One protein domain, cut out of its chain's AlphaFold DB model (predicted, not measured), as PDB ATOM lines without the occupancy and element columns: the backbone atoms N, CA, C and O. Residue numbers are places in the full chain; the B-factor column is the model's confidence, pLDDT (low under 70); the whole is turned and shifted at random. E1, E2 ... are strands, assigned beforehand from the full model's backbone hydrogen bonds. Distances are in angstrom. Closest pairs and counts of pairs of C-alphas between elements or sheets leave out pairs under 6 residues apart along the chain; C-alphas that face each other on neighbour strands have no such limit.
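What this domain is: This is residues 58 to 123 of the 129 residues of the protein "Predicted outer membrane protein" of Blautia obeum (UniProt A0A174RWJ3). Picture a small, loosely formed stack of strands: the antiparallel hairpin of E3 and E4 is in the middle, with E5 running beside E4 on one side and, on the other, E1 and E2 as an open cover set off from it by a gap. E3 slants from E4 towards E1, and the loops after E3 and after E4 reach the two ends of the longest axis, at Gly 98 and Asp 111. The printed part has 66 residues with no named helix and five named strands in the order E1, E2, E3, E4, E5; its one sheet is E3 - E4, antiparallel. The class is all strand, though only 29 of the 66 residues are in named elements. The whole is only just compact, close to loose, with a radius of gyration of the C-alphas of 12.5 A and spans of 38 by 28 by 18 A.

How they stand to each other: Start at E1, residues 65 to 70, and go on to E2, residues 77 to 80. They are only just apart, their closest C-alphas 8.1 A from each other, and each pairs with no named strand. Next look at E3, residues 87 to 94. It is near E1, with 14 pairs of C-alphas within 10 A and none within 8 A, but apart from E2. After E3 comes E4, residues 105 to 108, and the two form a hairpin, antiparallel at 154 degrees between their directions. C-alphas 89 and 106 face each other at 4.4 A; N 88 and O 107, 2.8 A, and N 105 and O 90, 2.9 A, are within hydrogen-bond range. Last is E5, residues 116 to 122, which pairs with no named strand. Its closest C-alpha to E4 is that of Met 120, 6.6 A from that of Val 105; to E3 it is again that of Met 120, 8.0 A from that of Leu 90. E1 and E2 are each apart from both E4 and E5.

Where its parts are: Find C-alpha 65 at (157.802, 129.071, 163.473); from there E1 runs 14.4 A to residue 70. E2 covers 10.2 A. C-alpha 87 at (155.606, 140.582, 168.294) opens E3, the longest strand by residues, which runs 22.0 A to residue 94. E4 covers 10.3 A. E5 runs 20.2 A and ends at C-alpha 122, at (143.861, 138.591, 150.160).

The domain as a whole: The C-alphas of Gly 98 and Asp 111 are the two farthest apart, at 38.1 A. The printed part has no cut, and its four links between named strands are short. Look in the B-factor column for a mean pLDDT of the printed part of 79.1; it is under 70 at residues 74, 97 to 99, 101, 112 to 113 and 122 to 123.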
ATOM      1  N   ILE A  58     152.592 131.329 161.775       88.19
ATOM      2  CA  ILE A  58     152.976 132.388 162.707       88.19
ATOM      3  C   ILE A  58     154.456 132.263 163.010       88.19
ATOM      4  O   ILE A  58     154.936 131.208 163.428       88.19
ATOM      5  N   LEU A  59     155.157 133.371 162.833       88.62
ATOM      6  CA  LEU A  59     156.563 133.535 163.144       88.62
ATOM      7  C   LEU A  59     156.708 134.452 164.361       88.62
ATOM      8  O   LEU A  59     156.007 135.459 164.464       88.62
ATOM      9  N   ASP A  60     157.614 134.110 165.267       88.44
ATOM     10  CA  ASP A  60     158.034 134.975 166.373       88.44
ATOM     11  C   ASP A  60     158.944 136.123 165.873       88.44
ATOM     12  O   ASP A  60     159.283 136.189 164.686       88.44
ATOM     13  N   SER A  61     159.375 137.019 166.762       86.00
ATOM     14  CA  SER A  61     160.277 138.135 166.447       86.00
ATOM     15  C   SER A  61     161.633 137.670 165.903       86.00
ATOM     16  O   SER A  61     162.225 138.353 165.067       86.00
ATOM     17  N   ASP A  62     162.090 136.479 166.299       87.88
ATOM     18  CA  ASP A  62     163.288 135.820 165.757       87.88
ATOM     19  C   ASP A  62     163.064 135.144 164.386       87.88
ATOM     20  O   ASP A  62     163.975 134.531 163.828       87.88
ATOM     21  N   GLY A  63     161.845 135.197 163.833       85.62
ATOM     22  CA  GLY A  63     161.484 134.498 162.597       85.62
ATOM     23  C   GLY A  63     161.315 132.985 162.772       85.62
ATOM     24  O   GLY A  63     161.329 132.240 161.791       85.62
ATOM     25  N   LYS A  64     161.169 132.512 164.014       87.88
ATOM     26  CA  LYS A  64     160.938 131.100 164.333       87.88
ATOM     27  C   LYS A  64     159.458 130.748 164.188       87.88
ATOM     28  O   LYS A  64     158.612 131.465 164.711       87.88
ATOM     29  N   GLU A  65     159.162 129.619 163.549       90.31
ATOM     30  CA  GLU A  65     157.802 129.071 163.473       90.31
ATOM     31  C   GLU A  65     157.258 128.736 164.870       90.31
ATOM     32  O   GLU A  65     157.874 127.989 165.638       90.31
ATOM     33  N   VAL A  66     156.104 129.322 165.181       87.31
ATOM     34  CA  VAL A  66     155.342 129.110 166.415       87.31
ATOM     35  C   VAL A  66     154.188 128.149 166.164       87.31
ATOM     36  O   VAL A  66     153.974 127.244 166.962       87.31
ATOM     37  N   GLU A  67     153.464 128.343 165.060       86.75
ATOM     38  CA  GLU A  67     152.310 127.532 164.667       86.75
ATOM     39  C   GLU A  67     152.137 127.579 163.147       86.75
ATOM     40  O   GLU A  67     152.410 128.609 162.525       86.75
ATOM     41  N   LYS A  68     151.632 126.490 162.562       88.75
ATOM     42  CA  LYS A  68     151.331 126.380 161.133       88.75
ATOM     43  C   LYS A  68     150.043 125.599 160.911       88.75
ATOM     44  O   LYS A  68     149.897 124.483 161.404       88.75
ATOM     45  N   TRP A  69     149.120 126.154 160.131       87.31
ATOM     46  CA  TRP A  69     147.835 125.520 159.840       87.31
ATOM     47  C   TRP A  69     147.319 125.855 158.439       87.31
ATOM     48  O   TRP A  69     147.771 126.787 157.780       87.31
ATOM     49  N   THR A  70     146.329 125.089 157.983       83.31
ATOM     50  CA  THR A  70     145.592 125.372 156.746       83.31
ATOM     51  C   THR A  70     144.263 126.046 157.077       83.31
ATOM     52  O   THR A  70     143.535 125.577 157.958       83.31
ATOM     53  N   SER A  71     143.937 127.144 156.393       81.00
ATOM     54  CA  SER A  71     142.687 127.876 156.586       81.00
ATOM     55  C   SER A  71     141.478 127.029 156.182       81.00
ATOM     56  O   SER A  71     141.515 126.252 155.225       81.00
ATOM     57  N   VAL A  72     140.386 127.182 156.932       75.94
ATOM     58  CA  VAL A  72     139.119 126.489 156.688       75.94
ATOM     59  C   VAL A  72     138.011 127.530 156.661       75.94
ATOM     60  O   VAL A  72     137.836 128.285 157.613       75.94
ATOM     61  N   LYS A  73     137.242 127.555 155.576       73.62
ATOM     62  CA  LYS A  73     136.105 128.461 155.416       73.62
ATOM     63  C   LYS A  73     135.073 128.262 156.532       73.62
ATOM     64  O   LYS A  73     134.712 127.127 156.840       73.62
ATOM     65  N   GLY A  74     134.562 129.354 157.105       68.69
ATOM     66  CA  GLY A  74     133.581 129.307 158.192       68.69
ATOM     67  C   GLY A  74     134.184 129.002 159.562       68.69
ATOM     68  O   GLY A  74     133.429 128.775 160.510       68.69
ATOM     69  N   LYS A  75     135.519 128.920 159.684       74.12
ATOM     70  CA  LYS A  75     136.189 128.517 160.920       74.12
ATOM     71  C   LYS A  75     137.453 129.335 161.181       74.12
ATOM     72  O   LYS A  75     138.492 129.120 160.561       74.12
ATOM     73  N   ALA A  76     137.387 130.172 162.214       77.00
ATOM     74  CA  ALA A  76     138.563 130.805 162.790       77.00
ATOM     75  C   ALA A  76     139.512 129.755 163.390       77.00
ATOM     76  O   ALA A  76     139.086 128.802 164.055       77.00
ATOM     77  N   HIS A  77     140.808 129.943 163.174       82.38
ATOM     78  CA  HIS A  77     141.835 129.183 163.868       82.38
ATOM     79  C   HIS A  77     142.151 129.870 165.197       82.38
ATOM     80  O   HIS A  77     142.331 131.083 165.238       82.38
ATOM     81  N   VAL A  78     142.189 129.115 166.293       79.94
ATOM     82  CA  VAL A  78     142.344 129.675 167.641       79.94
ATOM     83  C   VAL A  78     143.635 129.168 168.249       79.94
ATOM     84  O   VAL A  78     143.780 127.967 168.473       79.94
ATOM     85  N   ILE A  79     144.532 130.088 168.586       80.81
ATOM     86  CA  ILE A  79     145.788 129.782 169.262       80.81
ATOM     87  C   ILE A  79     145.711 130.326 170.673       80.81
ATOM     88  O   ILE A  79     145.254 131.445 170.916       80.81
ATOM     89  N   LYS A  80     146.148 129.507 171.623       80.56
ATOM     90  CA  LYS A  80     146.223 129.886 173.028       80.56
ATOM     91  C   LYS A  80     147.676 129.934 173.463       80.56
ATOM     92  O   LYS A  80     148.477 129.150 172.965       80.56
ATOM     93  N   ARG A  81     147.972 130.750 174.478       77.44
ATOM     94  CA  ARG A  81     149.290 130.828 175.137       77.44
ATOM     95  C   ARG A  81     150.399 131.445 174.274       77.44
ATOM     96  O   ARG A  81     151.559 131.074 174.432       77.44
ATOM     97  N   LEU A  82     150.066 132.398 173.406       81.19
ATOM     98  CA  LEU A  82     151.087 133.273 172.825       81.19
ATOM     99  C   LEU A  82     151.663 134.189 173.910       81.19
ATOM    100  O   LEU A  82     150.942 134.590 174.833       81.19
ATOM    101  N   HIS A  83     152.953 134.501 173.822       78.38
ATOM    102  CA  HIS A  83     153.617 135.312 174.833       78.38
ATOM    103  C   HIS A  83     153.124 136.756 174.751       78.38
ATOM    104  O   HIS A  83     153.099 137.381 173.696       78.38
ATOM    105  N   VAL A  84     152.700 137.272 175.897       79.31
ATOM    106  CA  VAL A  84     152.244 138.650 176.052       79.31
ATOM    107  C   VAL A  84     153.413 139.612 175.855       79.31
ATOM    108  O   VAL A  84     154.488 139.401 176.404       79.31
ATOM    109  N   GLY A  85     153.174 140.695 175.121       78.44
ATOM    110  CA  GLY A  85     154.164 141.723 174.808       78.44
ATOM    111  C   GLY A  85     155.076 141.370 173.635       78.44
ATOM    112  O   GLY A  85     155.803 142.244 173.168       78.44
ATOM    113  N   GLU A  86     155.008 140.137 173.127       81.50
ATOM    114  CA  GLU A  86     155.807 139.698 171.988       81.50
ATOM    115  C   GLU A  86     155.158 140.073 170.655       81.50
ATOM    116  O   GLU A  86     153.927 140.157 170.517       81.50
ATOM    117  N   ASN A  87     156.017 140.308 169.662       86.62
ATOM    118  CA  ASN A  87     155.606 140.582 168.294       86.62
ATOM    119  C   ASN A  87     155.654 139.302 167.475       86.62
ATOM    120  O   ASN A  87     156.657 138.589 167.454       86.62
ATOM    121  N   TYR A  88     154.573 139.075 166.747       88.94
ATOM    122  CA  TYR A  88     154.398 137.939 165.870       88.94
ATOM    123  C   TYR A  88     154.091 138.410 164.456       88.94
ATOM    124  O   TYR A  88     153.546 139.494 164.230       88.94
ATOM    125  N   THR A  89     154.428 137.565 163.492       87.31
ATOM    126  CA  THR A  89     154.122 137.772 162.080       87.31
ATOM    127  C   THR A  89     153.284 136.607 161.589       87.31
ATOM    128  O   THR A  89     153.739 135.470 161.586       87.31
ATOM    129  N   LEU A  90     152.059 136.892 161.168       86.00
ATOM    130  CA  LEU A  90     151.234 135.968 160.410       86.00
ATOM    131  C   LEU A  90     151.641 136.056 158.939       86.00
ATOM    132  O   LEU A  90     151.489 137.098 158.299       86.00
ATOM    133  N   ARG A  91     152.150 134.949 158.411       85.56
ATOM    134  CA  ARG A  91     152.607 134.814 157.035       85.56
ATOM    135  C   ARG A  91     151.792 133.749 156.322       85.56
ATOM    136  O   ARG A  91     151.581 132.660 156.847       85.56
ATOM    137  N   GLU A  92     151.395 134.041 155.093       83.75
ATOM    138  CA  GLU A  92     150.877 133.027 154.184       83.75
ATOM    139  C   GLU A  92     152.040 132.404 153.417       83.75
ATOM    140  O   GLU A  92     152.785 133.087 152.713       83.75
ATOM    141  N   GLU A  93     152.232 131.101 153.599       81.88
ATOM    142  CA  GLU A  93     153.233 130.326 152.868       81.88
ATOM    143  C   GLU A  93     152.699 129.816 151.533       81.88
ATOM    144  O   GLU A  93     153.461 129.676 150.578       81.88
ATOM    145  N   PHE A  94     151.400 129.528 151.467       76.69
ATOM    146  CA  PHE A  94     150.772 129.015 150.260       76.69
ATOM    147  C   PHE A  94     149.385 129.618 150.082       76.69
ATOM    148  O   PHE A  94     148.497 129.361 150.895       76.69
ATOM    149  N   ALA A  95     149.213 130.384 149.006       74.31
ATOM    150  CA  ALA A  95     147.920 130.909 148.599       74.31
ATOM    151  C   ALA A  95     147.093 129.819 147.886       74.31
ATOM    152  O   ALA A  95     147.653 129.001 147.148       74.31
ATOM    153  N   PRO A  96     145.762 129.801 148.058       71.06
ATOM    154  CA  PRO A  96     144.888 128.899 147.321       71.06
ATOM    155  C   PRO A  96     144.886 129.214 145.813       71.06
ATOM    156  O   PRO A  96     145.187 130.327 145.375       71.06
ATOM    157  N   TYR A  97     144.536 128.221 144.989       68.56
ATOM    158  CA  TYR A  97     144.548 128.366 143.529       68.56
ATOM    159  C   TYR A  97     143.639 129.516 143.067       68.56
ATOM    160  O   TYR A  97     142.447 129.531 143.365       68.56
ATOM    161  N   GLY A  98     144.200 130.454 142.298       66.06
ATOM    162  CA  GLY A  98     143.479 131.621 141.780       66.06
ATOM    163  C   GLY A  98     143.613 132.896 142.619       66.06
ATOM    164  O   GLY A  98     143.106 133.932 142.192       66.06
ATOM    165  N   TYR A  99     144.327 132.848 143.749       67.56
ATOM    166  CA  TYR A  99     144.624 134.005 144.597       67.56
ATOM    167  C   TYR A  99     146.115 134.360 144.553       67.56
ATOM    168  O   TYR A  99     146.967 133.513 144.279       67.56
ATOM    169  N   LEU A 100     146.429 135.637 144.782       70.06
ATOM    170  CA  LEU A 100     147.802 136.074 145.027       70.06
ATOM    171  C   LEU A 100     148.132 135.888 146.504       70.06
ATOM    172  O   LEU A 100     147.248 136.016 147.343       70.06
ATOM    173  N   GLN A 101     149.407 135.637 146.795       68.94
ATOM    174  CA  GLN A 101     149.899 135.586 148.166       68.94
ATOM    175  C   GLN A 101     149.643 136.923 148.876       68.94
ATOM    176  O   GLN A 101     150.016 137.976 148.345       68.94
ATOM    177  N   ALA A 102     149.022 136.888 150.056       74.94
ATOM    178  CA  ALA A 102     148.786 138.088 150.853       74.94
ATOM    179  C   ALA A 102     150.053 138.617 151.535       74.94
ATOM    180  O   ALA A 102     151.018 137.895 151.797       74.94
ATOM    181  N   GLU A 103     150.013 139.911 151.860       77.88
ATOM    182  CA  GLU A 103     151.050 140.573 152.646       77.88
ATOM    183  C   GLU A 103     151.081 140.049 154.086       77.88
ATOM    184  O   GLU A 103     150.049 139.748 154.688       77.88
ATOM    185  N   GLU A 104     152.282 139.968 154.654       83.81
ATOM    186  CA  GLU A 104     152.486 139.524 156.029       83.81
ATOM    187  C   GLU A 104     151.821 140.481 157.030       83.81
ATOM    188  O   GLU A 104     151.990 141.700 156.963       83.81
ATOM    189  N   VAL A 105     151.105 139.926 158.010       82.06
ATOM    190  CA  VAL A 105     150.407 140.700 159.043       82.06
ATOM    191  C   VAL A 105     151.185 140.618 160.348       82.06
ATOM    192  O   VAL A 105     151.288 139.559 160.964       82.06
ATOM    193  N   LYS A 106     151.718 141.751 160.804       86.06
ATOM    194  CA  LYS A 106     152.394 141.852 162.102       86.06
ATOM    195  C   LYS A 106     151.387 142.197 163.192       86.06
ATOM    196  O   LYS A 106     150.602 143.128 163.027       86.06
ATOM    197  N   PHE A 107     151.427 141.471 164.303       82.44
ATOM    198  CA  PHE A 107     150.558 141.707 165.451       82.44
ATOM    199  C   PHE A 107     151.320 141.511 166.763       82.44
ATOM    200  O   PHE A 107     152.253 140.715 166.848       82.44
ATOM    201  N   THR A 108     150.908 142.239 167.794       83.75
ATOM    202  CA  THR A 108     151.478 142.146 169.142       83.75
ATOM    203  C   THR A 108     150.421 141.581 170.072       83.75
ATOM    204  O   THR A 108     149.275 142.033 170.055       83.75
ATOM    205  N   VAL A 109     150.790 140.603 170.894       80.56
ATOM    206  CA  VAL A 109     149.847 139.991 171.834       80.56
ATOM    207  C   VAL A 109     149.777 140.841 173.096       80.56
ATOM    208  O   VAL A 109     150.758 140.992 173.812       80.56
ATOM    209  N   SER A 110     148.611 141.409 173.380       75.12
ATOM    210  CA  SER A 110     148.384 142.232 174.575       75.12
ATOM    211  C   SER A 110     148.078 141.382 175.813       75.12
ATOM    212  O   SER A 110     147.526 140.286 175.691       75.12
ATOM    213  N   ASP A 111     148.396 141.906 177.003       72.25
ATOM    214  CA  ASP A 111     148.080 141.283 178.301       72.25
ATOM    215  C   ASP A 111     146.602 141.490 178.648       72.25
ATOM    216  O   ASP A 111     146.240 142.346 179.453       72.25
ATOM    217  N   THR A 112     145.714 140.772 177.968       69.19
ATOM    218  CA  THR A 112     144.273 140.867 178.213       69.19
ATOM    219  C   THR A 112     143.625 139.489 178.318       69.19
ATOM    220  O   THR A 112     144.071 138.527 177.690       69.19
ATOM    221  N   ALA A 113     142.553 139.397 179.116       65.62
ATOM    222  CA  ALA A 113     141.632 138.257 179.091       65.62
ATOM    223  C   ALA A 113     140.796 138.199 177.810       65.62
ATOM    224  O   ALA A 113     140.220 137.151 177.517       65.62
ATOM    225  N   ASP A 114     140.674 139.313 177.091       71.75
ATOM    226  CA  ASP A 114     139.867 139.377 175.883       71.75
ATOM    227  C   ASP A 114     140.493 138.572 174.742       71.75
ATOM    228  O   ASP A 114     141.713 138.464 174.595       71.75
ATOM    229  N   VAL A 115     139.622 138.022 173.898       74.38
ATOM    230  CA  VAL A 115     140.036 137.317 172.687       74.38
ATOM    231  C   VAL A 115     140.541 138.334 171.667       74.38
ATOM    232  O   VAL A 115     139.801 139.217 171.230       74.38
ATOM    233  N   GLN A 116     141.802 138.195 171.274       77.25
ATOM    234  CA  GLN A 116     142.431 139.061 170.279       77.25
ATOM    235  C   GLN A 116     142.142 138.516 168.882       77.25
ATOM    236  O   GLN A 116     142.382 137.343 168.618       77.25
ATOM    237  N   LYS A 117     141.617 139.348 167.982       80.62
ATOM    238  CA  LYS A 117     141.265 138.933 166.617       80.62
ATOM    239  C   LYS A 117     142.275 139.485 165.624       80.62
ATOM    240  O   LYS A 117     142.507 140.691 165.592       80.62
ATOM    241  N   VAL A 118     142.842 138.605 164.808       79.38
ATOM    242  CA  VAL A 118     143.782 138.932 163.737       79.38
ATOM    243  C   VAL A 118     143.186 138.445 162.420       79.38
ATOM    244  O   VAL A 118     142.886 137.264 162.253       79.38
ATOM    245  N   GLU A 119     143.000 139.362 161.477       78.38
ATOM    246  CA  GLU A 119     142.424 139.069 160.165       78.38
ATOM    247  C   GLU A 119     143.463 139.320 159.070       78.38
ATOM    248  O   GLU A 119     144.075 140.387 159.023       78.38
ATOM    249  N   MET A 120     143.639 138.347 158.173       77.56
ATOM    250  CA  MET A 120     144.497 138.470 156.994       77.56
ATOM    251  C   MET A 120     143.644 138.480 155.725       77.56
ATOM    252  O   MET A 120     142.861 137.558 155.485       77.56
ATOM    253  N   LYS A 121     143.810 139.522 154.905       74.19
ATOM    254  CA  LYS A 121     142.985 139.781 153.717       74.19
ATOM    255  C   LYS A 121     143.776 139.557 152.429       74.19
ATOM    256  O   LYS A 121     144.841 140.146 152.285       74.19
ATOM    257  N   ASP A 122     143.259 138.744 151.502       66.19
ATOM    258  CA  ASP A 122     143.861 138.591 150.160       66.19
ATOM    259  C   ASP A 122     143.388 139.671 149.206       66.19
ATOM    260  O   ASP A 122     142.186 139.883 149.063       66.19
ATOM    261  N   ALA A 123     144.321 140.293 148.487       57.81
ATOM    262  CA  ALA A 123     143.995 141.137 147.350       57.81
ATOM    263  C   ALA A 123     143.801 140.293 146.086       57.81
ATOM    264  O   ALA A 123     144.737 139.663 145.595       57.81
TER     265      ALA A 123